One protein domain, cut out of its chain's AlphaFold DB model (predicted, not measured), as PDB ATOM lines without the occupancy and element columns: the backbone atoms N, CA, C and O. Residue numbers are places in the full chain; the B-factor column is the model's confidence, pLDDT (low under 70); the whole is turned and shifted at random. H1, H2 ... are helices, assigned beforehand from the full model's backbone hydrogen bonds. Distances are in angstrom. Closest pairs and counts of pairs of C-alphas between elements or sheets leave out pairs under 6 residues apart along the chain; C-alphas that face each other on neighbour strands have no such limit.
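Overview. This is residues 787 to 908 and 1039 to 1103 of the 1203 residues of the protein "pH-response regulator protein palA/rim20" of Orbilia oligospora (UniProt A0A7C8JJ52). The model is a long thin rod of helices: H5 runs nearly its whole length, and the helical hairpin of H2 and H3 packs along H5 in a three-helix bundle. Two short helices, H1 and H4, pack on H5 near its first residues, while residues 852 to 866 make the turn from H2 to H3 towards the other end of the rod. The printed part has 187 residues with five named helices, H1 to H5 in chain order, and no named strand; the class is all helix. The whole is extended, with a radius of gyration of the C-alphas of 26.8 A and spans of 97 by 24 by 20 A.

Along the chain. H1 is residues 794 to 805, beginning at C-alpha 794 at (147.498, 253.435, 252.805). H2 is residues 808 to 851, 64.2 A from first to last C-alpha, and ends at C-alpha 851 at (166.960, 181.769, 222.217). H3 is residues 867 to 895, 42.0 A long, and H4 is residues 897 to 904, 10.2 A long. After the cut, H5 is residues 1039 to 1103, 89.6 A long, ending at C-alpha 1103 at (170.056, 171.795, 227.367).

Arrangement. H5 is the hub, touching the four other helices. H2, H3 and H5 form an up and down bundle, each running against the one before it in the chain. H2 and H5 touch at a shallow tilt of 20 degrees, the same way; their closest C-alphas, those of Asp 826 and Ala 1072, are 5.5 A apart. H3 and H5 touch at a shallow tilt of 21 degrees, opposite ways, closest at the C-alphas of Pro 868 and Ala 1082, 5.7 A. The hairpin of H2 and H3 has a shallow tilt of 27 degrees, with the C-alphas of Val 834 and Ile 872 closest at 7.1 A. H1, with residues 800 to 804 alone, touches H4 about perpendicular at 79 degrees; the closest C-alphas are those of Val 800 and Met 903, 5.4 A apart. H1 and H3 are apart. In H1, H2, H3 and H4 every O i to N i+4 pair is within hydrogen-bond range; in H5 60 of 61 are.

Size, cuts and confidence. The C-alphas of Pro 789 and Ala 1103, the two farthest apart, are 97.5 A from each other. Residues 909 to 1038 are not printed, and C-alphas 908 and 1039 are 17.9 A apart across the cut. The link from H2 to H3, 15 residues, is long. The mean pLDDT of the printed part is 84.4; residues 787 to 791, 853 to 854, 862 to 863, 865 to 866 and 1102 to 1103 are under 70.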
ATOM      1  N   GLU A 787     139.050 257.800 249.632       62.59
ATOM      2  CA  GLU A 787     139.786 258.165 250.850       62.59
ATOM      3  C   GLU A 787     140.603 259.461 250.737       62.59
ATOM      4  O   GLU A 787     140.842 260.007 249.657       62.59
ATOM      5  N   LYS A 788     140.979 260.008 251.902       58.72
ATOM      6  CA  LYS A 788     141.705 261.276 252.047       58.72
ATOM      7  C   LYS A 788     142.961 261.062 252.901       58.72
ATOM      8  O   LYS A 788     142.856 260.378 253.916       58.72
ATOM      9  N   PRO A 789     144.097 261.711 252.585       51.97
ATOM     10  CA  PRO A 789     144.299 262.670 251.493       51.97
ATOM     11  C   PRO A 789     144.261 262.024 250.098       51.97
ATOM     12  O   PRO A 789     144.494 260.830 249.950       51.97
ATOM     13  N   LEU A 790     143.967 262.831 249.074       58.94
ATOM     14  CA  LEU A 790     144.003 262.396 247.673       58.94
ATOM     15  C   LEU A 790     145.456 262.091 247.278       58.94
ATOM     16  O   LEU A 790     146.270 262.999 247.119       58.94
ATOM     17  N   GLY A 791     145.764 260.801 247.179       64.44
ATOM     18  CA  GLY A 791     147.078 260.244 246.869       64.44
ATOM     19  C   GLY A 791     146.968 258.735 246.644       64.44
ATOM     20  O   GLY A 791     145.929 258.259 246.176       64.44
ATOM     21  N   LEU A 792     148.007 257.977 246.995       72.00
ATOM     22  CA  LEU A 792     147.951 256.510 247.031       72.00
ATOM     23  C   LEU A 792     147.317 256.046 248.359       72.00
ATOM     24  O   LEU A 792     147.741 256.545 249.406       72.00
ATOM     25  N   PRO A 793     146.319 255.137 248.352       75.88
ATOM     26  CA  PRO A 793     145.712 254.618 249.577       75.88
ATOM     27  C   PRO A 793     146.731 253.948 250.518       75.88
ATOM     28  O   PRO A 793     147.642 253.270 250.038       75.88
ATOM     29  N   PRO A 794     146.586 254.074 251.854       73.25
ATOM     30  CA  PRO A 794     147.498 253.435 252.805       73.25
ATOM     31  C   PRO A 794     147.521 251.900 252.717       73.25
ATOM     32  O   PRO A 794     148.584 251.314 252.905       73.25
ATOM     33  N   GLY A 795     146.383 251.265 252.400       75.06
ATOM     34  CA  GLY A 795     146.279 249.814 252.182       75.06
ATOM     35  C   GLY A 795     147.133 249.366 250.998       75.06
ATOM     36  O   GLY A 795     148.112 248.642 251.184       75.06
ATOM     37  N   LEU A 796     146.860 249.922 249.812       80.75
ATOM     38  CA  LEU A 796     147.691 249.730 248.621       80.75
ATOM     39  C   LEU A 796     149.183 250.013 248.881       80.75
ATOM     40  O   LEU A 796     150.033 249.276 248.392       80.75
ATOM     41  N   MET A 797     149.539 251.047 249.653       82.81
ATOM     42  CA  MET A 797     150.948 251.328 249.976       82.81
ATOM     43  C   MET A 797     151.600 250.242 250.845       82.81
ATOM     44  O   MET A 797     152.784 249.957 250.650       82.81
ATOM     45  N   ALA A 798     150.856 249.600 251.749       83.06
ATOM     46  CA  ALA A 798     151.342 248.440 252.496       83.06
ATOM     47  C   ALA A 798     151.536 247.224 251.572       83.06
ATOM     48  O   ALA A 798     152.599 246.605 251.595       83.06
ATOM     49  N   HIS A 799     150.573 246.947 250.685       85.69
ATOM     50  CA  HIS A 799     150.679 245.894 249.668       85.69
ATOM     51  C   HIS A 799     151.869 246.123 248.718       85.69
ATOM     52  O   HIS A 799     152.658 245.215 248.464       85.69
ATOM     53  N   VAL A 800     152.077 247.361 248.258       85.06
ATOM     54  CA  VAL A 800     153.256 247.793 247.486       85.06
ATOM     55  C   VAL A 800     154.554 247.561 248.265       85.06
ATOM     56  O   VAL A 800     155.537 247.085 247.694       85.06
ATOM     57  N   GLN A 801     154.584 247.859 249.566       85.62
ATOM     58  CA  GLN A 801     155.765 247.625 250.395       85.62
ATOM     59  C   GLN A 801     156.053 246.126 250.587       85.62
ATOM     60  O   GLN A 801     157.220 245.738 250.549       85.62
ATOM     61  N   GLU A 802     155.032 245.276 250.707       85.69
ATOM     62  CA  GLU A 802     155.183 243.815 250.774       85.69
ATOM     63  C   GLU A 802     155.644 243.213 249.433       85.69
ATOM     64  O   GLU A 802     156.570 242.398 249.407       85.69
ATOM     65  N   VAL A 803     155.098 243.678 248.300       86.88
ATOM     66  CA  VAL A 803     155.587 243.327 246.950       86.88
ATOM     67  C   VAL A 803     157.068 243.698 246.803       86.88
ATOM     68  O   VAL A 803     157.861 242.895 246.318       86.88
ATOM     69  N   ARG A 804     157.484 244.878 247.284       87.81
ATOM     70  CA  ARG A 804     158.897 245.299 247.279       87.81
ATOM     71  C   ARG A 804     159.770 244.435 248.205       87.81
ATOM     72  O   ARG A 804     160.857 244.038 247.792       87.81
ATOM     73  N   GLN A 805     159.307 244.093 249.413       86.62
ATOM     74  CA  GLN A 805     160.038 243.223 250.357       86.62
ATOM     75  C   GLN A 805     160.212 241.788 249.840       86.62
ATOM     76  O   GLN A 805     161.278 241.200 250.005       86.62
ATOM     77  N   THR A 806     159.198 241.242 249.168       83.19
ATOM     78  CA  THR A 806     159.246 239.918 248.518       83.19
ATOM     79  C   THR A 806     160.048 239.910 247.206       83.19
ATOM     80  O   THR A 806     160.176 238.870 246.565       83.19
ATOM     81  N   GLY A 807     160.638 241.046 246.810       81.69
ATOM     82  CA  GLY A 807     161.480 241.185 245.617       81.69
ATOM     83  C   GLY A 807     160.712 241.380 244.305       81.69
ATOM     84  O   GLY A 807     161.324 241.344 243.237       81.69
ATOM     85  N   GLY A 808     159.392 241.574 244.369       86.56
ATOM     86  CA  GLY A 808     158.517 241.795 243.221       86.56
ATOM     87  C   GLY A 808     158.646 240.711 242.152       86.56
ATOM     88  O   GLY A 808     158.777 239.523 242.456       86.56
ATOM     89  N   VAL A 809     158.651 241.126 240.884       88.88
ATOM     90  CA  VAL A 809     158.747 240.209 239.734       88.88
ATOM     91  C   VAL A 809     160.075 239.442 239.745       88.88
ATOM     92  O   VAL A 809     160.107 238.254 239.438       88.88
ATOM     93  N   GLU A 810     161.173 240.075 240.161       86.75
ATOM     94  CA  GLU A 810     162.483 239.416 240.266       86.75
ATOM     95  C   GLU A 810     162.546 238.395 241.410       86.75
ATOM     96  O   GLU A 810     163.338 237.454 241.352       86.75
ATOM     97  N   GLY A 811     161.745 238.578 242.462       87.25
ATOM     98  CA  GLY A 811     161.554 237.599 243.531       87.25
ATOM     99  C   GLY A 811     160.797 236.372 243.029       87.25
ATOM    100  O   GLY A 811     161.282 235.252 243.184       87.25
ATOM    101  N   LEU A 812     159.671 236.586 242.336       89.38
ATOM    102  CA  LEU A 812     158.892 235.512 241.707       89.38
ATOM    103  C   LEU A 812     159.722 234.703 240.704       89.38
ATOM    104  O   LEU A 812     159.709 233.477 240.750       89.38
ATOM    105  N   LEU A 813     160.472 235.376 239.824       90.56
ATOM    106  CA  LEU A 813     161.297 234.710 238.811       90.56
ATOM    107  C   LEU A 813     162.433 233.883 239.432       90.56
ATOM    108  O   LEU A 813     162.704 232.788 238.945       90.56
ATOM    109  N   ARG A 814     163.055 234.346 240.528       91.19
ATOM    110  CA  ARG A 814     164.049 233.552 241.275       91.19
ATOM    111  C   ARG A 814     163.424 232.341 241.966       91.19
ATOM    112  O   ARG A 814     163.962 231.247 241.858       91.19
ATOM    113  N   ALA A 815     162.271 232.507 242.612       90.19
ATOM    114  CA  ALA A 815     161.558 231.391 243.233       90.19
ATOM    115  C   ALA A 815     161.091 230.346 242.196       90.19
ATOM    116  O   ALA A 815     161.175 229.147 242.453       90.19
ATOM    117  N   TYR A 816     160.664 230.786 241.009       93.12
ATOM    118  CA  TYR A 816     160.328 229.912 239.882       93.12
ATOM    119  C   TYR A 816     161.563 229.177 239.326       93.12
ATOM    120  O   TYR A 816     161.497 227.980 239.050       93.12
ATOM    121  N   ASP A 817     162.704 229.858 239.194       92.38
ATOM    122  CA  ASP A 817     163.984 229.261 238.786       92.38
ATOM    123  C   ASP A 817     164.484 228.217 239.808       92.38
ATOM    124  O   ASP A 817     164.908 227.125 239.433       92.38
ATOM    125  N   ASP A 818     164.341 228.477 241.111       90.50
ATOM    126  CA  ASP A 818     164.674 227.506 242.162       90.50
ATOM    127  C   ASP A 818     163.752 226.273 242.155       90.50
ATOM    128  O   ASP A 818     164.240 225.149 242.282       90.50
ATOM    129  N   VAL A 819     162.443 226.442 241.922       92.44
ATOM    130  CA  VAL A 819     161.527 225.309 241.674       92.44
ATOM    131  C   VAL A 819     161.936 224.544 240.410       92.44
ATOM    132  O   VAL A 819     161.988 223.314 240.425       92.44
ATOM    133  N   THR A 820     162.319 225.255 239.344       92.62
ATOM    134  CA  THR A 820     162.764 224.661 238.073       92.62
ATOM    135  C   THR A 820     164.039 223.821 238.234       92.62
ATOM    136  O   THR A 820     164.154 222.774 237.598       92.62
ATOM    137  N   LYS A 821     164.970 224.203 239.121       92.50
ATOM    138  CA  LYS A 821     166.174 223.405 239.438       92.50
ATOM    139  C   LYS A 821     165.838 222.083 240.126       92.50
ATOM    140  O   LYS A 821     166.378 221.050 239.735       92.50
ATOM    141  N   ILE A 822     164.945 222.102 241.119       91.69
ATOM    142  CA  ILE A 822     164.522 220.882 241.833       91.69
ATOM    143  C   ILE A 822     163.786 219.956 240.856       91.69
ATOM    144  O   ILE A 822     164.141 218.791 240.717       91.69
ATOM    145  N   LYS A 823     162.848 220.510 240.080       92.44
ATOM    146  CA  LYS A 823     162.147 219.814 238.997       92.44
ATOM    147  C   LYS A 823     163.091 219.179 237.972       92.44
ATOM    148  O   LYS A 823     162.826 218.069 237.519       92.44
ATOM    149  N   LEU A 824     164.170 219.866 237.583       92.50
ATOM    150  CA  LEU A 824     165.156 219.327 236.645       92.50
ATOM    151  C   LEU A 824     165.895 218.125 237.247       92.50
ATOM    152  O   LEU A 824     166.004 217.103 236.578       92.50
ATOM    153  N   ASN A 825     166.331 218.220 238.506       92.94
ATOM    154  CA  ASN A 825     166.928 217.100 239.240       92.94
ATOM    155  C   ASN A 825     165.976 215.895 239.306       92.94
ATOM    156  O   ASN A 825     166.358 214.785 238.942       92.94
ATOM    157  N   ASP A 826     164.728 216.121 239.717       92.25
ATOM    158  CA  ASP A 826     163.714 215.072 239.842       92.25
ATOM    159  C   ASP A 826     163.440 214.410 238.487       92.25
ATOM    160  O   ASP A 826     163.431 213.185 238.375       92.25
ATOM    161  N   LYS A 827     163.322 215.214 237.425       93.00
ATOM    162  CA  LYS A 827     163.191 214.715 236.057       93.00
ATOM    163  C   LYS A 827     164.400 213.874 235.628       93.00
ATOM    164  O   LYS A 827     164.191 212.817 235.045       93.00
ATOM    165  N   THR A 828     165.631 214.277 235.948       93.06
ATOM    166  CA  THR A 828     166.835 213.483 235.640       93.06
ATOM    167  C   THR A 828     166.859 212.149 236.393       93.06
ATOM    168  O   THR A 828     167.187 211.129 235.792       93.06
ATOM    169  N   VAL A 829     166.463 212.110 237.672       91.62
ATOM    170  CA  VAL A 829     166.365 210.846 238.435       91.62
ATOM    171  C   VAL A 829     165.263 209.944 237.867       91.62
ATOM    172  O   VAL A 829     165.462 208.738 237.744       91.62
ATOM    173  N   TYR A 830     164.121 210.512 237.472       94.50
ATOM    174  CA  TYR A 830     163.053 209.777 236.791       94.50
ATOM    175  C   TYR A 830     163.520 209.207 235.438       94.50
ATOM    176  O   TYR A 830     163.306 208.028 235.168       94.50
ATOM    177  N   GLU A 831     164.210 210.001 234.613       93.12
ATOM    178  CA  GLU A 831     164.763 209.562 233.323       93.12
ATOM    179  C   GLU A 831     165.826 208.458 233.492       93.12
ATOM    180  O   GLU A 831     165.835 207.505 232.714       93.12
ATOM    181  N   GLU A 832     166.647 208.500 234.550       92.38
ATOM    182  CA  GLU A 832     167.549 207.395 234.915       92.38
ATOM    183  C   GLU A 832     166.772 206.112 235.268       92.38
ATOM    184  O   GLU A 832     167.134 205.028 234.811       92.38
ATOM    185  N   CYS A 833     165.686 206.214 236.046       90.81
ATOM    186  CA  CYS A 833     164.847 205.060 236.400       90.81
ATOM    187  C   CYS A 833     164.190 204.431 235.163       90.81
ATOM    188  O   CYS A 833     164.175 203.205 235.031       90.81
ATOM    189  N   VAL A 834     163.679 205.266 234.250       91.50
ATOM    190  CA  VAL A 834     163.098 204.827 232.974       91.50
ATOM    191  C   VAL A 834     164.143 204.101 232.132       91.50
ATOM    192  O   VAL A 834     163.880 202.983 231.697       91.50
ATOM    193  N   GLU A 835     165.331 204.678 231.937       92.12
ATOM    194  CA  GLU A 835     166.363 204.062 231.094       92.12
ATOM    195  C   GLU A 835     166.904 202.756 231.697       92.12
ATOM    196  O   GLU A 835     167.126 201.795 230.965       92.12
ATOM    197  N   ILE A 836     167.029 202.662 233.027       89.69
ATOM    198  CA  ILE A 836     167.428 201.420 233.714       89.69
ATOM    199  C   ILE A 836     166.449 200.271 233.425       89.69
ATOM    200  O   ILE A 836     166.898 199.160 233.133       89.69
ATOM    201  N   LEU A 837     165.131 200.512 233.455       88.31
ATOM    202  CA  LEU A 837     164.152 199.476 233.091       88.31
ATOM    203  C   LEU A 837     164.081 199.246 231.573       88.31
ATOM    204  O   LEU A 837     163.926 198.106 231.136       88.31
ATOM    205  N   ARG A 838     164.237 200.299 230.759       89.06
ATOM    206  CA  ARG A 838     164.240 200.208 229.289       89.06
ATOM    207  C   ARG A 838     165.388 199.330 228.780       89.06
ATOM    208  O   ARG A 838     165.183 198.537 227.867       89.06
ATOM    209  N   LEU A 839     166.565 199.432 229.399       89.00
ATOM    210  CA  LEU A 839     167.731 198.604 229.089       89.00
ATOM    211  C   LEU A 839     167.546 197.137 229.512       89.00
ATOM    212  O   LEU A 839     167.962 196.251 228.769       89.00
ATOM    213  N   GLU A 840     166.889 196.851 230.645       89.50
ATOM    214  CA  GLU A 840     166.542 195.465 231.015       89.50
ATOM    215  C   GLU A 840     165.532 194.858 230.034       89.50
ATOM    216  O   GLU A 840     165.691 193.703 229.639       89.50
ATOM    217  N   GLU A 841     164.559 195.641 229.558       87.25
ATOM    218  CA  GLU A 841     163.637 195.177 228.521       87.25
ATOM    219  C   GLU A 841     164.355 194.934 227.181       87.25
ATOM    220  O   GLU A 841     164.087 193.932 226.519       87.25
ATOM    221  N   GLU A 842     165.294 195.800 226.777       88.25
ATOM    222  CA  GLU A 842     166.116 195.580 225.578       88.25
ATOM    223  C   GLU A 842     167.014 194.335 225.711       88.25
ATOM    224  O   GLU A 842     167.130 193.571 224.748       88.25
ATOM    225  N   GLU A 843     167.606 194.069 226.884       86.12
ATOM    226  CA  GLU A 843     168.362 192.834 227.144       86.12
ATOM    227  C   GLU A 843     167.450 191.586 227.116       86.12
ATOM    228  O   GLU A 843     167.777 190.613 226.428       86.12
ATOM    229  N   ASP A 844     166.281 191.610 227.765       85.62
ATOM    230  CA  ASP A 844     165.323 190.491 227.783       85.62
ATOM    231  C   ASP A 844     164.705 190.220 226.397       85.62
ATOM    232  O   ASP A 844     164.606 189.064 225.974       85.62
ATOM    233  N   GLN A 845     164.358 191.262 225.629       85.56
ATOM    234  CA  GLN A 845     163.938 191.116 224.231       85.56
ATOM    235  C   GLN A 845     165.048 190.500 223.371       85.56
ATOM    236  O   GLN A 845     164.782 189.592 222.582       85.56
ATOM    237  N   LYS A 846     166.295 190.956 223.525       87.56
ATOM    238  CA  LYS A 846     167.455 190.461 222.768       87.56
ATOM    239  C   LYS A 846     167.770 188.998 223.089       87.56
ATOM    240  O   LYS A 846     168.061 188.232 222.169       87.56
ATOM    241  N   MET A 847     167.649 188.576 224.348       81.56
ATOM    242  CA  MET A 847     167.768 187.160 224.714       81.56
ATOM    243  C   MET A 847     166.591 186.329 224.184       81.56
ATOM    244  O   MET A 847     166.814 185.266 223.600       81.56
ATOM    245  N   ARG A 848     165.352 186.833 224.253       84.94
ATOM    246  CA  ARG A 848     164.179 186.157 223.669       84.94
ATOM    247  C   ARG A 848     164.289 185.992 222.147       84.94
ATOM    248  O   ARG A 848     163.958 184.926 221.636       84.94
ATOM    249  N   GLN A 849     164.828 186.981 221.429       83.75
ATOM    250  CA  GLN A 849     165.152 186.873 219.996       83.75
ATOM    251  C   GLN A 849     166.259 185.840 219.715       83.75
ATOM    252  O   GLN A 849     166.198 185.126 218.717       83.75
ATOM    253  N   ARG A 850     167.269 185.747 220.590       83.75
ATOM    254  CA  ARG A 850     168.433 184.855 220.433       83.75
ATOM    255  C   ARG A 850     168.137 183.387 220.758       83.75
ATOM    256  O   ARG A 850     168.743 182.509 220.146       83.75
ATOM    257  N   HIS A 851     167.239 183.119 221.706       79.12
ATOM    258  CA  HIS A 851     166.960 181.769 222.217       79.12
ATOM    259  C   HIS A 851     165.558 181.231 221.868       79.12
ATOM    260  O   HIS A 851     165.359 180.016 221.910       79.12
ATOM    261  N   GLY A 852     164.621 182.099 221.468       76.94
ATOM    262  CA  GLY A 852     163.233 181.751 221.142       76.94
ATOM    263  C   GLY A 852     162.314 181.683 222.369       76.94
ATOM    264  O   GLY A 852     162.758 181.404 223.483       76.94
ATOM    265  N   THR A 853     161.015 181.917 222.155       68.19
ATOM    266  CA  THR A 853     159.961 181.895 223.192       68.19
ATOM    267  C   THR A 853     159.904 180.584 223.964       68.19
ATOM    268  O   THR A 853     159.757 180.585 225.180       68.19
ATOM    269  N   ASP A 854     160.091 179.468 223.266       65.38
ATOM    270  CA  ASP A 854     159.896 178.113 223.797       65.38
ATOM    271  C   ASP A 854     161.045 177.665 224.719       65.38
ATOM    272  O   ASP A 854     161.010 176.576 225.291       65.38
ATOM    273  N   ARG A 855     162.103 178.483 224.825       71.44
ATOM    274  CA  ARG A 855     163.295 178.229 225.648       71.44
ATOM    275  C   ARG A 855     163.529 179.358 226.641       71.44
ATOM    276  O   ARG A 855     163.791 179.085 227.806       71.44
ATOM    277  N   TRP A 856     163.378 180.610 226.208       83.19
ATOM    278  CA  TRP A 856     163.412 181.783 227.081       83.19
ATOM    279  C   TRP A 856     162.060 181.974 227.788       83.19
ATOM    280  O   TRP A 856     161.335 182.939 227.544       83.19
ATOM    281  N   LEU A 857     161.723 181.020 228.662       77.06
ATOM    282  CA  LEU A 857     160.426 180.891 229.344       77.06
ATOM    283  C   LEU A 857     160.143 181.990 230.391       77.06
ATOM    284  O   LEU A 857     159.095 181.979 231.038       77.06
ATOM    285  N   ARG A 858     161.055 182.953 230.577       81.25
ATOM    286  CA  ARG A 858     160.822 184.138 231.413       81.25
ATOM    287  C   ARG A 858     159.735 185.012 230.791       81.25
ATOM    288  O   ARG A 858     159.815 185.364 229.610       81.25
ATOM    289  N   LYS A 859     158.765 185.427 231.615       79.81
ATOM    290  CA  LYS A 859     157.766 186.439 231.239       79.81
ATOM    291  C   LYS A 859     158.467 187.697 230.689       79.81
ATOM    292  O   LYS A 859     159.457 188.128 231.303       79.81
ATOM    293  N   PRO A 860     157.986 188.278 229.571       80.56
ATOM    294  CA  PRO A 860     158.457 189.568 229.074       80.56
ATOM    295  C   PRO A 860     158.411 190.619 230.176       80.56
ATOM    296  O   PRO A 860     157.446 190.654 230.935       80.56
ATOM    297  N   SER A 861     159.410 191.496 230.267       78.88
ATOM    298  CA  SER A 861     159.465 192.484 231.357       78.88
ATOM    299  C   SER A 861     158.249 193.425 231.400       78.88
ATOM    300  O   SER A 861     157.843 193.825 232.483       78.88
ATOM    301  N   LYS A 862     157.593 193.680 230.256       69.19
ATOM    302  CA  LYS A 862     156.297 194.388 230.166       69.19
ATOM    303  C   LYS A 862     155.090 193.622 230.743       69.19
ATOM    304  O   LYS A 862     154.082 194.241 231.053       69.19
ATOM    305  N   GLU A 863     155.166 192.297 230.866       68.62
ATOM    306  CA  GLU A 863     154.108 191.427 231.421       68.62
ATOM    307  C   GLU A 863     154.375 191.027 232.884       68.62
ATOM    308  O   GLU A 863     153.581 190.322 233.512       68.62
ATOM    309  N   VAL A 864     155.510 191.454 233.447       72.25
ATOM    310  CA  VAL A 864     155.789 191.326 234.876       72.25
ATOM    311  C   VAL A 864     155.143 192.515 235.584       72.25
ATOM    312  O   VAL A 864     155.650 193.630 235.513       72.25
ATOM    313  N   GLU A 865     154.043 192.279 236.305       60.34
ATOM    314  CA  GLU A 865     153.423 193.282 237.181       60.34
ATOM    315  C   GLU A 865     154.313 193.593 238.401       60.34
ATOM    316  O   GLU A 865     154.024 193.192 239.528       60.34
ATOM    317  N   SER A 866     155.419 194.306 238.182       68.38
ATOM    318  CA  SER A 866     156.301 194.787 239.243       68.38
ATOM    319  C   SER A 866     155.890 196.183 239.722       68.38
ATOM    320  O   SER A 866     155.388 197.013 238.959       68.38
ATOM    321  N   ASN A 867     156.131 196.447 241.008       73.62
ATOM    322  CA  ASN A 867     155.889 197.747 241.629       73.62
ATOM    323  C   ASN A 867     156.571 198.926 240.889       73.62
ATOM    324  O   ASN A 867     155.866 199.882 240.558       73.62
ATOM    325  N   PRO A 868     157.882 198.880 240.545       81.56
ATOM    326  CA  PRO A 868     158.550 200.022 239.915       81.56
ATOM    327  C   PRO A 868     158.050 200.341 238.497       81.56
ATOM    328  O   PRO A 868     158.086 201.505 238.109       81.56
ATOM    329  N   ILE A 869     157.550 199.362 237.726       80.31
ATOM    330  CA  ILE A 869     156.996 199.627 236.383       80.31
ATOM    331  C   ILE A 869     155.714 200.465 236.494       80.31
ATOM    332  O   ILE A 869     155.606 201.510 235.856       80.31
ATOM    333  N   LYS A 870     154.781 200.062 237.367       82.50
ATOM    334  CA  LYS A 870     153.528 200.803 237.603       82.50
ATOM    335  C   LYS A 870     153.787 202.204 238.174       82.50
ATOM    336  O   LYS A 870     153.183 203.174 237.724       82.50
ATOM    337  N   GLN A 871     154.732 202.320 239.111       84.88
ATOM    338  CA  GLN A 871     155.133 203.607 239.690       84.88
ATOM    339  C   GLN A 871     155.764 204.563 238.667       84.88
ATOM    340  O   GLN A 871     155.592 205.771 238.790       84.88
ATOM    341  N   ILE A 872     156.467 204.060 237.644       87.56
ATOM    342  CA  ILE A 872     156.996 204.907 236.563       87.56
ATOM    343  C   ILE A 872     155.862 205.521 235.734       87.56
ATOM    344  O   ILE A 872     155.897 206.722 235.475       87.56
ATOM    345  N   GLU A 873     154.836 204.753 235.363       84.94
ATOM    346  CA  GLU A 873     153.687 205.292 234.617       84.94
ATOM    347  C   GLU A 873     152.908 206.332 235.446       84.94
ATOM    348  O   GLU A 873     152.575 207.413 234.948       84.94
ATOM    349  N   GLU A 874     152.691 206.050 236.735       88.19
ATOM    350  CA  GLU A 874     152.034 206.958 237.683       88.19
ATOM    351  C   GLU A 874     152.827 208.264 237.876       88.19
ATOM    352  O   GLU A 874     152.297 209.360 237.664       88.19
ATOM    353  N   TYR A 875     154.118 208.173 238.215       91.06
ATOM    354  CA  TYR A 875     154.964 209.351 238.417       91.06
ATOM    355  C   TYR A 875     155.202 210.125 237.115       91.06
ATOM    356  O   TYR A 875     155.278 211.352 237.155       91.06
ATOM    357  N   GLY A 876     155.240 209.461 235.956       89.19
ATOM    358  CA  GLY A 876     155.293 210.118 234.649       89.19
ATOM    359  C   GLY A 876     154.066 210.997 234.387       89.19
ATOM    360  O   GLY A 876     154.206 212.158 233.991       89.19
ATOM    361  N   SER A 877     152.866 210.487 234.689       89.50
ATOM    362  CA  SER A 877     151.614 211.254 234.615       89.50
ATOM    363  C   SER A 877     151.609 212.445 235.585       89.50
ATOM    364  O   SER A 877     151.285 213.574 235.203       89.50
ATOM    365  N   ILE A 878     152.062 212.226 236.824       90.56
ATOM    366  CA  ILE A 878     152.179 213.262 237.861       90.56
ATOM    367  C   ILE A 878     153.171 214.366 237.449       90.56
ATOM    368  O   ILE A 878     152.850 215.550 237.569       90.56
ATOM    369  N   ILE A 879     154.332 214.009 236.889       90.31
ATOM    370  CA  ILE A 879     155.325 214.961 236.361       90.31
ATOM    371  C   ILE A 879     154.742 215.768 235.192       90.31
ATOM    372  O   ILE A 879     154.935 216.984 235.139       90.31
ATOM    373  N   GLN A 880     153.991 215.140 234.282       88.31
ATOM    374  CA  GLN A 880     153.342 215.833 233.162       88.31
ATOM    375  C   GLN A 880     152.239 216.802 233.631       88.31
ATOM    376  O   GLN A 880     152.100 217.900 233.087       88.31
ATOM    377  N   SER A 881     151.476 216.430 234.663       88.56
ATOM    378  CA  SER A 881     150.463 217.288 235.294       88.56
ATOM    379  C   SER A 881     151.091 218.503 235.996       88.56
ATOM    380  O   SER A 881     150.640 219.644 235.824       88.56
ATOM    381  N   ALA A 882     152.200 218.289 236.709       90.50
ATOM    382  CA  ALA A 882     152.985 219.361 237.315       90.50
ATOM    383  C   ALA A 882     153.604 220.294 236.254       90.50
ATOM    384  O   ALA A 882     153.547 221.512 236.404       90.50
ATOM    385  N   ASP A 883     154.087 219.762 235.123       88.31
ATOM    386  CA  ASP A 883     154.643 220.580 234.036       88.31
ATOM    387  C   ASP A 883     153.615 221.538 233.409       88.31
ATOM    388  O   ASP A 883     153.950 222.670 233.051       88.31
ATOM    389  N   ASN A 884     152.346 221.125 233.330       88.75
ATOM    390  CA  ASN A 884     151.250 222.014 232.937       88.75
ATOM    391  C   ASN A 884     150.949 223.066 234.021       88.75
ATOM    392  O   ASN A 884     150.725 224.231 233.692       88.75
ATOM    393  N   SER A 885     150.986 222.679 235.300       88.44
ATOM    394  CA  SER A 885     150.764 223.583 236.440       88.44
ATOM    395  C   SER A 885     151.820 224.694 236.522       88.44
ATOM    396  O   SER A 885     151.463 225.867 236.620       88.44
ATOM    397  N   ASP A 886     153.106 224.361 236.385       90.38
ATOM    398  CA  ASP A 886     154.197 225.346 236.354       90.38
ATOM    399  C   ASP A 886     154.042 226.330 235.189       90.38
ATOM    400  O   ASP A 886     154.247 227.537 235.338       90.38
ATOM    401  N   ARG A 887     153.628 225.828 234.018       89.69
ATOM    402  CA  ARG A 887     153.399 226.651 232.824       89.69
ATOM    403  C   ARG A 887     152.303 227.690 233.063       89.69
ATOM    404  O   ARG A 887     152.485 228.847 232.690       89.69
ATOM    405  N   LEU A 888     151.225 227.305 233.752       89.50
ATOM    406  CA  LEU A 888     150.151 228.209 234.179       89.50
ATOM    407  C   LEU A 888     150.622 229.218 235.241       89.50
ATOM    408  O   LEU A 888     150.183 230.367 235.223       89.50
ATOM    409  N   ILE A 889     151.533 228.839 236.145       90.75
ATOM    410  CA  ILE A 889     152.162 229.782 237.089       90.75
ATOM    411  C   ILE A 889     152.989 230.825 236.321       90.75
ATOM    412  O   ILE A 889     152.833 232.023 236.558       90.75
ATOM    413  N   MET A 890     153.808 230.404 235.354       90.25
ATOM    414  CA  MET A 890     154.612 231.319 234.531       90.25
ATOM    415  C   MET A 890     153.752 232.225 233.634       90.25
ATOM    416  O   MET A 890     154.087 233.391 233.414       90.25
ATOM    417  N   GLU A 891     152.621 231.724 233.136       90.25
ATOM    418  CA  GLU A 891     151.638 232.520 232.396       90.25
ATOM    419  C   GLU A 891     150.977 233.584 233.288       90.25
ATOM    420  O   GLU A 891     150.923 234.751 232.897       90.25
ATOM    421  N   LYS A 892     150.582 233.233 234.522       87.50
ATOM    422  CA  LYS A 892     150.090 234.200 235.524       87.50
ATOM    423  C   LYS A 892     151.137 235.271 235.852       87.50
ATOM    424  O   LYS A 892     150.787 236.448 235.895       87.50
ATOM    425  N   ILE A 893     152.410 234.895 236.026       89.06
ATOM    426  CA  ILE A 893     153.512 235.849 236.265       89.06
ATOM    427  C   ILE A 893     153.600 236.869 235.121       89.06
ATOM    428  O   ILE A 893     153.614 238.070 235.380       89.06
ATOM    429  N   ARG A 894     153.592 236.407 233.862       89.50
ATOM    430  CA  ARG A 894     153.634 237.277 232.670       89.50
ATOM    431  C   ARG A 894     152.395 238.167 232.541       89.50
ATOM    432  O   ARG A 894     152.518 239.345 232.222       89.50
ATOM    433  N   MET A 895     151.208 237.625 232.816       88.81
ATOM    434  CA  MET A 895     149.930 238.339 232.697       88.81
ATOM    435  C   MET A 895     149.852 239.573 233.612       88.81
ATOM    436  O   MET A 895     149.294 240.594 233.213       88.81
ATOM    437  N   PHE A 896     150.449 239.506 234.806       87.62
ATOM    438  CA  PHE A 896     150.472 240.606 235.779       87.62
ATOM    439  C   PHE A 896     151.845 241.301 235.901       87.62
ATOM    440  O   PHE A 896     152.027 242.165 236.759       87.62
ATOM    441  N   GLU A 897     152.799 241.002 235.009       88.69
ATOM    442  CA  GLU A 897     154.179 241.520 235.038       88.69
ATOM    443  C   GLU A 897     154.245 243.057 234.997       88.69
ATOM    444  O   GLU A 897     155.015 243.664 235.741       88.69
ATOM    445  N   ALA A 898     153.420 243.702 234.164       86.94
ATOM    446  CA  ALA A 898     153.396 245.162 234.033       86.94
ATOM    447  C   ALA A 898     152.846 245.873 235.294       86.94
ATOM    448  O   ALA A 898     153.558 246.724 235.834       86.94
ATOM    449  N   PRO A 899     151.655 245.518 235.825       87.12
ATOM    450  CA  PRO A 899     151.187 246.019 237.120       87.12
ATOM    451  C   PRO A 899     152.165 245.759 238.278       87.12
ATOM    452  O   PRO A 899     152.411 246.656 239.083       87.12
ATOM    453  N   LEU A 900     152.788 244.577 238.344       87.31
ATOM    454  CA  LEU A 900     153.736 244.254 239.417       87.31
ATOM    455  C   LEU A 900     155.049 245.043 239.305       87.31
ATOM    456  O   LEU A 900     155.554 245.522 240.321       87.31
ATOM    457  N   ARG A 901     155.571 245.277 238.091       88.38
ATOM    458  CA  ARG A 901     156.704 246.200 237.888       88.38
ATOM    459  C   ARG A 901     156.366 247.638 238.268       88.38
ATOM    460  O   ARG A 901     157.233 248.332 238.788       88.38
ATOM    461  N   LEU A 902     155.128 248.082 238.054       87.38
ATOM    462  CA  LEU A 902     154.679 249.407 238.480       87.38
ATOM    463  C   LEU A 902     154.661 249.536 240.016       87.38
ATOM    464  O   LEU A 902     155.141 250.537 240.541       87.38
ATOM    465  N   MET A 903     154.205 248.507 240.741       85.06
ATOM    466  CA  MET A 903     154.293 248.446 242.213       85.06
ATOM    467  C   MET A 903     155.749 248.384 242.715       85.06
ATOM    468  O   MET A 903     156.106 249.025 243.707       85.06
ATOM    469  N   GLN A 904     156.615 247.650 242.014       84.12
ATOM    470  CA  GLN A 904     158.049 247.566 242.312       84.12
ATOM    471  C   GLN A 904     158.809 248.872 241.984       84.12
ATOM    472  O   GLN A 904     159.861 249.127 242.566       84.12
ATOM    473  N   GLY A 905     158.270 249.703 241.084       83.00
ATOM    474  CA  GLY A 905     158.804 251.009 240.689       83.00
ATOM    475  C   GLY A 905     158.649 252.103 241.753       83.00
ATOM    476  O   GLY A 905     158.288 251.844 242.900       83.00
ATOM    477  N   SER A 906     158.943 253.354 241.386       82.50
ATOM    478  CA  SER A 906     158.913 254.483 242.325       82.50
ATOM    479  C   SER A 906     157.491 254.953 242.658       82.50
ATOM    480  O   SER A 906     156.576 254.893 241.835       82.50
ATOM    481  N   ASP A 907     157.321 255.522 243.855       79.88
ATOM    482  CA  ASP A 907     156.056 256.116 244.314       79.88
ATOM    483  C   ASP A 907     155.533 257.246 243.405       79.88
ATOM    484  O   ASP A 907     154.366 257.612 243.513       79.88
ATOM    485  N   ALA A 908     156.375 257.816 242.536       77.62
ATOM    486  CA  ALA A 908     155.956 258.781 241.522       77.62
ATOM    487  C   ALA A 908     155.154 258.096 240.404       77.62
ATOM    488  O   ALA A 908     154.006 258.462 240.183       77.62
ATOM    489  N   GLU A1039     137.814 255.723 236.356       74.19
ATOM    490  CA  GLU A1039     139.217 255.506 235.973       74.19
ATOM    491  C   GLU A1039     140.108 255.258 237.200       74.19
ATOM    492  O   GLU A1039     140.900 254.316 237.211       74.19
ATOM    493  N   ARG A1040     139.939 256.043 238.277       77.94
ATOM    494  CA  ARG A1040     140.666 255.853 239.543       77.94
ATOM    495  C   ARG A1040     140.334 254.521 240.222       77.94
ATOM    496  O   ARG A1040     141.243 253.838 240.683       77.94
ATOM    497  N   GLU A1041     139.059 254.136 240.268       74.94
ATOM    498  CA  GLU A1041     138.608 252.838 240.787       74.94
ATOM    499  C   GLU A1041     139.204 251.685 239.972       74.94
ATOM    500  O   GLU A1041     139.739 250.743 240.551       74.94
ATOM    501  N   GLN A1042     139.189 251.781 238.639       80.25
ATOM    502  CA  GLN A1042     139.756 250.763 237.755       80.25
ATOM    503  C   GLN A1042     141.285 250.650 237.904       80.25
ATOM    504  O   GLN A1042     141.812 249.535 237.921       80.25
ATOM    505  N   ALA A1043     142.000 251.768 238.077       80.06
ATOM    506  CA  ALA A1043     143.439 251.768 238.347       80.06
ATOM    507  C   ALA A1043     143.777 251.094 239.692       80.06
ATOM    508  O   ALA A1043     144.631 250.209 239.736       80.06
ATOM    509  N   LEU A1044     143.066 251.445 240.771       82.06
ATOM    510  CA  LEU A1044     143.240 250.822 242.091       82.06
ATOM    511  C   LEU A1044     142.887 249.326 242.068       82.06
ATOM    512  O   LEU A1044     143.680 248.503 242.516       82.06
ATOM    513  N   GLN A1045     141.751 248.953 241.468       81.75
ATOM    514  CA  GLN A1045     141.331 247.554 241.337       81.75
ATOM    515  C   GLN A1045     142.327 246.728 240.507       81.75
ATOM    516  O   GLN A1045     142.516 245.545 240.789       81.75
ATOM    517  N   THR A1046     143.004 247.326 239.521       84.44
ATOM    518  CA  THR A1046     144.066 246.652 238.749       84.44
ATOM    519  C   THR A1046     145.279 246.330 239.627       84.44
ATOM    520  O   THR A1046     145.809 245.222 239.546       84.44
ATOM    521  N   LEU A1047     145.693 247.258 240.498       85.06
ATOM    522  CA  LEU A1047     146.825 247.057 241.410       85.06
ATOM    523  C   LEU A1047     146.497 246.064 242.537       85.06
ATOM    524  O   LEU A1047     147.292 245.167 242.800       85.06
ATOM    525  N   GLU A1048     145.304 246.138 243.130       82.88
ATOM    526  CA  GLU A1048     144.849 245.159 244.133       82.88
ATOM    527  C   GLU A1048     144.664 243.754 243.540       82.88
ATOM    528  O   GLU A1048     145.022 242.752 244.160       82.88
ATOM    529  N   THR A1049     144.193 243.654 242.290       84.38
ATOM    530  CA  THR A1049     144.142 242.364 241.580       84.38
ATOM    531  C   THR A1049     145.552 241.819 241.335       84.38
ATOM    532  O   THR A1049     145.781 240.627 241.528       84.38
ATOM    533  N   ALA A1050     146.519 242.672 240.976       86.06
ATOM    534  CA  ALA A1050     147.914 242.264 240.823       86.06
ATOM    535  C   ALA A1050     148.529 241.790 242.153       86.06
ATOM    536  O   ALA A1050     149.166 240.739 242.180       86.06
ATOM    537  N   TYR A1051     148.281 242.492 243.263       85.44
ATOM    538  CA  TYR A1051     148.707 242.072 244.602       85.44
ATOM    539  C   TYR A1051     148.109 240.716 245.012       85.44
ATOM    540  O   TYR A1051     148.835 239.810 245.425       85.44
ATOM    541  N   SER A1052     146.799 240.534 244.827       83.62
ATOM    542  CA  SER A1052     146.125 239.259 245.088       83.62
ATOM    543  C   SER A1052     146.732 238.113 244.264       83.62
ATOM    544  O   SER A1052     146.974 237.029 244.799       83.62
ATOM    545  N   LYS A1053     147.064 238.359 242.988       85.06
ATOM    546  CA  LYS A1053     147.712 237.369 242.113       85.06
ATOM    547  C   LYS A1053     149.186 237.130 242.458       85.06
ATOM    548  O   LYS A1053     149.646 236.004 242.300       85.06
ATOM    549  N   HIS A1054     149.905 238.117 242.997       87.31
ATOM    550  CA  HIS A1054     151.255 237.942 243.556       87.31
ATOM    551  C   HIS A1054     151.243 236.988 244.754       87.31
ATOM    552  O   HIS A1054     151.987 236.010 244.762       87.31
ATOM    553  N   GLN A1055     150.333 237.200 245.710       86.25
ATOM    554  CA  GLN A1055     150.154 236.305 246.862       86.25
ATOM    555  C   GLN A1055     149.719 234.889 246.435       86.25
ATOM    556  O   GLN A1055     150.244 233.899 246.947       86.25
ATOM    557  N   GLU A1056     148.815 234.772 245.453       85.81
ATOM    558  CA  GLU A1056     148.427 233.480 244.866       85.81
ATOM    559  C   GLU A1056     149.634 232.757 244.242       85.81
ATOM    560  O   GLU A1056     149.854 231.573 244.496       85.81
ATOM    561  N   VAL A1057     150.458 233.463 243.459       89.38
ATOM    562  CA  VAL A1057     151.662 232.895 242.836       89.38
ATOM    563  C   VAL A1057     152.708 232.494 243.883       89.38
ATOM    564  O   VAL A1057     153.275 231.413 243.750       89.38
ATOM    565  N   ILE A1058     152.929 233.275 244.946       88.12
ATOM    566  CA  ILE A1058     153.819 232.885 246.058       88.12
ATOM    567  C   ILE A1058     153.331 231.588 246.720       88.12
ATOM    568  O   ILE A1058     154.125 230.665 246.922       88.12
ATOM    569  N   GLY A1059     152.030 231.481 247.010       85.94
ATOM    570  CA  GLY A1059     151.431 230.270 247.577       85.94
ATOM    571  C   GLY A1059     151.573 229.048 246.661       85.94
ATOM    572  O   GLY A1059     151.940 227.965 247.122       85.94
ATOM    573  N   ASN A1060     151.361 229.233 245.357       88.88
ATOM    574  CA  ASN A1060     151.544 228.188 244.348       88.88
ATOM    575  C   ASN A1060     153.019 227.758 244.223       88.88
ATOM    576  O   ASN A1060     153.294 226.564 244.142       88.88
ATOM    577  N   LEU A1061     153.972 228.696 244.265       89.81
ATOM    578  CA  LEU A1061     155.410 228.410 244.173       89.81
ATOM    579  C   LEU A1061     155.945 227.659 245.399       89.81
ATOM    580  O   LEU A1061     156.701 226.702 245.240       89.81
ATOM    581  N   ASP A1062     155.539 228.027 246.618       88.25
ATOM    582  CA  ASP A1062     155.924 227.262 247.815       88.25
ATOM    583  C   ASP A1062     155.258 225.873 247.849       88.25
ATOM    584  O   ASP A1062     155.879 224.897 248.274       88.25
ATOM    585  N   SER A1063     154.034 225.755 247.325       88.12
ATOM    586  CA  SER A1063     153.355 224.463 247.149       88.12
ATOM    587  C   SER A1063     154.075 223.578 246.124       88.12
ATOM    588  O   SER A1063     154.362 222.423 246.426       88.12
ATOM    589  N   GLY A1064     154.470 224.128 244.970       89.50
ATOM    590  CA  GLY A1064     155.299 223.443 243.972       89.50
ATOM    591  C   GLY A1064     156.662 223.027 244.534       89.50
ATOM    592  O   GLY A1064     157.084 221.883 244.376       89.50
ATOM    593  N   ARG A1065     157.318 223.905 245.305       89.38
ATOM    594  CA  ARG A1065     158.573 223.588 246.003       89.38
ATOM    595  C   ARG A1065     158.407 222.428 246.990       89.38
ATOM    596  O   ARG A1065     159.271 221.555 247.036       89.38
ATOM    597  N   LYS A1066     157.321 222.397 247.771       89.88
ATOM    598  CA  LYS A1066     156.995 221.290 248.694       89.88
ATOM    599  C   LYS A1066     156.684 219.991 247.949       89.88
ATOM    600  O   LYS A1066     157.147 218.937 248.373       89.88
ATOM    601  N   PHE A1067     155.937 220.079 246.850       92.75
ATOM    602  CA  PHE A1067     155.608 218.959 245.972       92.75
ATOM    603  C   PHE A1067     156.877 218.310 245.406       92.75
ATOM    604  O   PHE A1067     157.117 217.136 245.683       92.75
ATOM    605  N   TYR A1068     157.746 219.074 244.736       93.44
ATOM    606  CA  TYR A1068     158.994 218.547 244.174       93.44
ATOM    607  C   TYR A1068     159.939 218.005 245.267       93.44
ATOM    608  O   TYR A1068     160.402 216.876 245.175       93.44
ATOM    609  N   ASN A1069     160.100 218.685 246.412       91.12
ATOM    610  CA  ASN A1069     160.882 218.134 247.540       91.12
ATOM    611  C   ASN A1069     160.314 216.834 248.153       91.12
ATOM    612  O   ASN A1069     161.019 216.157 248.907       91.12
ATOM    613  N   ASN A1070     159.055 216.477 247.885       88.88
ATOM    614  CA  ASN A1070     158.493 215.177 248.251       88.88
ATOM    615  C   ASN A1070     158.611 214.163 247.104       88.88
ATOM    616  O   ASN A1070     158.969 213.015 247.364       88.88
ATOM    617  N   LEU A1071     158.411 214.591 245.854       90.75
ATOM    618  CA  LEU A1071     158.640 213.778 244.660       90.75
ATOM    619  C   LEU A1071     160.091 213.275 244.595       90.75
ATOM    620  O   LEU A1071     160.297 212.080 244.414       90.75
ATOM    621  N   ALA A1072     161.078 214.126 244.884       89.25
ATOM    622  CA  ALA A1072     162.491 213.763 245.018       89.25
ATOM    623  C   ALA A1072     162.729 212.538 245.927       89.25
ATOM    624  O   ALA A1072     163.542 211.669 245.614       89.25
ATOM    625  N   LYS A1073     161.992 212.429 247.045       89.31
ATOM    626  CA  LYS A1073     162.099 211.304 247.998       89.31
ATOM    627  C   LYS A1073     161.473 210.027 247.434       89.31
ATOM    628  O   LYS A1073     162.027 208.944 247.610       89.31
ATOM    629  N   LEU A1074     160.329 210.155 246.758       90.19
ATOM    630  CA  LEU A1074     159.639 209.041 246.102       90.19
ATOM    631  C   LEU A1074     160.456 208.497 244.923       90.19
ATOM    632  O   LEU A1074     160.617 207.287 244.799       90.19
ATOM    633  N   LEU A1075     161.045 209.383 244.116       90.31
ATOM    634  CA  LEU A1075     161.925 209.028 243.006       90.31
ATOM    635  C   LEU A1075     163.242 208.409 243.487       90.31
ATOM    636  O   LEU A1075     163.669 207.410 242.921       90.31
ATOM    637  N   ALA A1076     163.850 208.913 244.567       87.44
ATOM    638  CA  ALA A1076     165.028 208.280 245.166       87.44
ATOM    639  C   ALA A1076     164.738 206.850 245.665       87.44
ATOM    640  O   ALA A1076     165.580 205.962 245.521       87.44
ATOM    641  N   ARG A1077     163.536 206.603 246.205       87.31
ATOM    642  CA  ARG A1077     163.078 205.257 246.579       87.31
ATOM    643  C   ARG A1077     162.833 204.374 245.350       87.31
ATOM    644  O   ARG A1077     163.342 203.258 245.305       87.31
ATOM    645  N   LEU A1078     162.121 204.876 244.339       88.44
ATOM    646  CA  LEU A1078     161.906 204.175 243.067       88.44
ATOM    647  C   LEU A1078     163.235 203.805 242.392       88.44
ATOM    648  O   LEU A1078     163.374 202.692 241.901       88.44
ATOM    649  N   GLN A1079     164.236 204.687 242.427       88.94
ATOM    650  CA  GLN A1079     165.568 204.425 241.876       88.94
ATOM    651  C   GLN A1079     166.242 203.218 242.556       88.94
ATOM    652  O   GLN A1079     166.927 202.443 241.889       88.94
ATOM    653  N   GLN A1080     166.021 203.016 243.861       87.00
ATOM    654  CA  GLN A1080     166.490 201.829 244.585       87.00
ATOM    655  C   GLN A1080     165.668 200.578 244.236       87.00
ATOM    656  O   GLN A1080     166.256 199.539 243.936       87.00
ATOM    657  N   GLU A1081     164.332 200.670 244.213       86.44
ATOM    658  CA  GLU A1081     163.451 199.541 243.863       86.44
ATOM    659  C   GLU A1081     163.679 199.064 242.410       86.44
ATOM    660  O   GLU A1081     163.774 197.861 242.163       86.44
ATOM    661  N   ALA A1082     163.883 199.982 241.459       86.38
ATOM    662  CA  ALA A1082     164.208 199.683 240.063       86.38
ATOM    663  C   ALA A1082     165.599 199.040 239.903       86.38
ATOM    664  O   ALA A1082     165.734 198.034 239.204       86.38
ATOM    665  N   LYS A1083     166.632 199.559 240.587       88.62
ATOM    666  CA  LYS A1083     167.983 198.960 240.572       88.62
ATOM    667  C   LYS A1083     167.992 197.558 241.197       88.62
ATOM    668  O   LYS A1083     168.661 196.669 240.673       88.62
ATOM    669  N   GLY A1084     167.208 197.334 242.256       84.25
ATOM    670  CA  GLY A1084     166.992 196.008 242.843       84.25
ATOM    671  C   GLY A1084     166.276 195.040 241.893       84.25
ATOM    672  O   GLY A1084     166.730 193.909 241.715       84.25
ATOM    673  N   PHE A1085     165.209 195.497 241.227       86.62
ATOM    674  CA  PHE A1085     164.471 194.709 240.234       86.62
ATOM    675  C   PHE A1085     165.368 194.264 239.070       86.62
ATOM    676  O   PHE A1085     165.432 193.071 238.776       86.62
ATOM    677  N   VAL A1086     166.120 195.182 238.454       88.00
ATOM    678  CA  VAL A1086     167.022 194.848 237.335       88.00
ATOM    679  C   VAL A1086     168.148 193.907 237.769       88.00
ATOM    680  O   VAL A1086     168.499 193.001 237.015       88.00
ATOM    681  N   TYR A1087     168.674 194.038 238.991       86.06
ATOM    682  CA  TYR A1087     169.667 193.094 239.515       86.06
ATOM    683  C   TYR A1087     169.105 191.666 239.639       86.06
ATOM    684  O   TYR A1087     169.728 190.717 239.160       86.06
ATOM    685  N   ALA A1088     167.903 191.511 240.207       83.75
ATOM    686  CA  ALA A1088     167.233 190.212 240.300       83.75
ATOM    687  C   ALA A1088     166.927 189.623 238.910       83.75
ATOM    688  O   ALA A1088     167.253 188.467 238.636       83.75
ATOM    689  N   ARG A1089     166.389 190.437 237.992       84.38
ATOM    690  CA  ARG A1089     166.114 190.035 236.604       84.38
ATOM    691  C   ARG A1089     167.381 189.615 235.855       84.38
ATOM    692  O   ARG A1089     167.349 188.641 235.108       84.38
ATOM    693  N   LYS A1090     168.507 190.298 236.065       84.94
ATOM    694  CA  LYS A1090     169.786 189.912 235.459       84.94
ATOM    695  C   LYS A1090     170.273 188.556 235.972       84.94
ATOM    696  O   LYS A1090     170.700 187.725 235.176       84.94
ATOM    697  N   TYR A1091     170.132 188.300 237.272       80.31
ATOM    698  CA  TYR A1091     170.483 187.012 237.871       80.31
ATOM    699  C   TYR A1091     169.621 185.852 237.328       80.31
ATOM    700  O   TYR A1091     170.163 184.810 236.958       80.31
ATOM    701  N   GLU A1092     168.302 186.048 237.177       82.50
ATOM    702  CA  GLU A1092     167.419 185.088 236.484       82.50
ATOM    703  C   GLU A1092     167.867 184.816 235.035       82.50
ATOM    704  O   GLU A1092     167.813 183.680 234.562       82.50
ATOM    705  N   ALA A1093     168.269 185.864 234.306       80.94
ATOM    706  CA  ALA A1093     168.684 185.761 232.910       80.94
ATOM    707  C   ALA A1093     170.001 184.980 232.764       80.94
ATOM    708  O   ALA A1093     170.111 184.127 231.886       80.94
ATOM    709  N   GLU A1094     170.974 185.224 233.646       83.00
ATOM    710  CA  GLU A1094     172.248 184.498 233.671       83.00
ATOM    711  C   GLU A1094     172.043 183.007 234.006       83.00
ATOM    712  O   GLU A1094     172.622 182.151 233.332       83.00
ATOM    713  N   GLN A1095     171.156 182.674 234.955       79.06
ATOM    714  CA  GLN A1095     170.761 181.281 235.214       79.06
ATOM    715  C   GLN A1095     170.067 180.637 234.001       79.06
ATOM    716  O   GLN A1095     170.430 179.534 233.595       79.06
ATOM    717  N   MET A1096     169.115 181.327 233.363       78.44
ATOM    718  CA  MET A1096     168.397 180.762 232.217       78.44
ATOM    719  C   MET A1096     169.283 180.615 230.963       78.44
ATOM    720  O   MET A1096     169.113 179.647 230.220       78.44
ATOM    721  N   GLU A1097     170.263 181.497 230.721       80.81
ATOM    722  CA  GLU A1097     171.245 181.280 229.644       80.81
ATOM    723  C   GLU A1097     172.146 180.067 229.942       80.81
ATOM    724  O   GLU A1097     172.441 179.303 229.016       80.81
ATOM    725  N   MET A1098     172.521 179.824 231.208       77.31
ATOM    726  CA  MET A1098     173.222 178.596 231.609       77.31
ATOM    727  C   MET A1098     172.379 177.346 231.324       77.31
ATOM    728  O   MET A1098     172.847 176.461 230.604       77.31
ATOM    729  N   ASP A1099     171.128 177.297 231.789       76.00
ATOM    730  CA  ASP A1099     170.241 176.137 231.611       76.00
ATOM    731  C   ASP A1099     169.937 175.849 230.133       76.00
ATOM    732  O   ASP A1099     170.039 174.704 229.680       76.00
ATOM    733  N   ILE A1100     169.626 176.880 229.335       73.38
ATOM    734  CA  ILE A1100     169.390 176.729 227.890       73.38
ATOM    735  C   ILE A1100     170.666 176.263 227.179       73.38
ATOM    736  O   ILE A1100     170.594 175.432 226.268       73.38
ATOM    737  N   THR A1101     171.838 176.763 227.578       74.12
ATOM    738  CA  THR A1101     173.121 176.331 227.004       74.12
ATOM    739  C   THR A1101     173.394 174.863 227.331       74.12
ATOM    740  O   THR A1101     173.707 174.094 226.419       74.12
ATOM    741  N   SER A1102     173.180 174.443 228.581       69.81
ATOM    742  CA  SER A1102     173.297 173.049 229.024       69.81
ATOM    743  C   SER A1102     172.313 172.117 228.300       69.81
ATOM    744  O   SER A1102     172.702 171.051 227.812       69.81
ATOM    745  N   ALA A1103     171.055 172.536 228.133       59.50
ATOM    746  CA  ALA A1103     170.056 171.795 227.367       59.50
ATOM    747  C   ALA A1103     170.429 171.681 225.874       59.50
ATOM    748  O   ALA A1103     170.269 170.616 225.273       59.50
TER     749      ALA A1103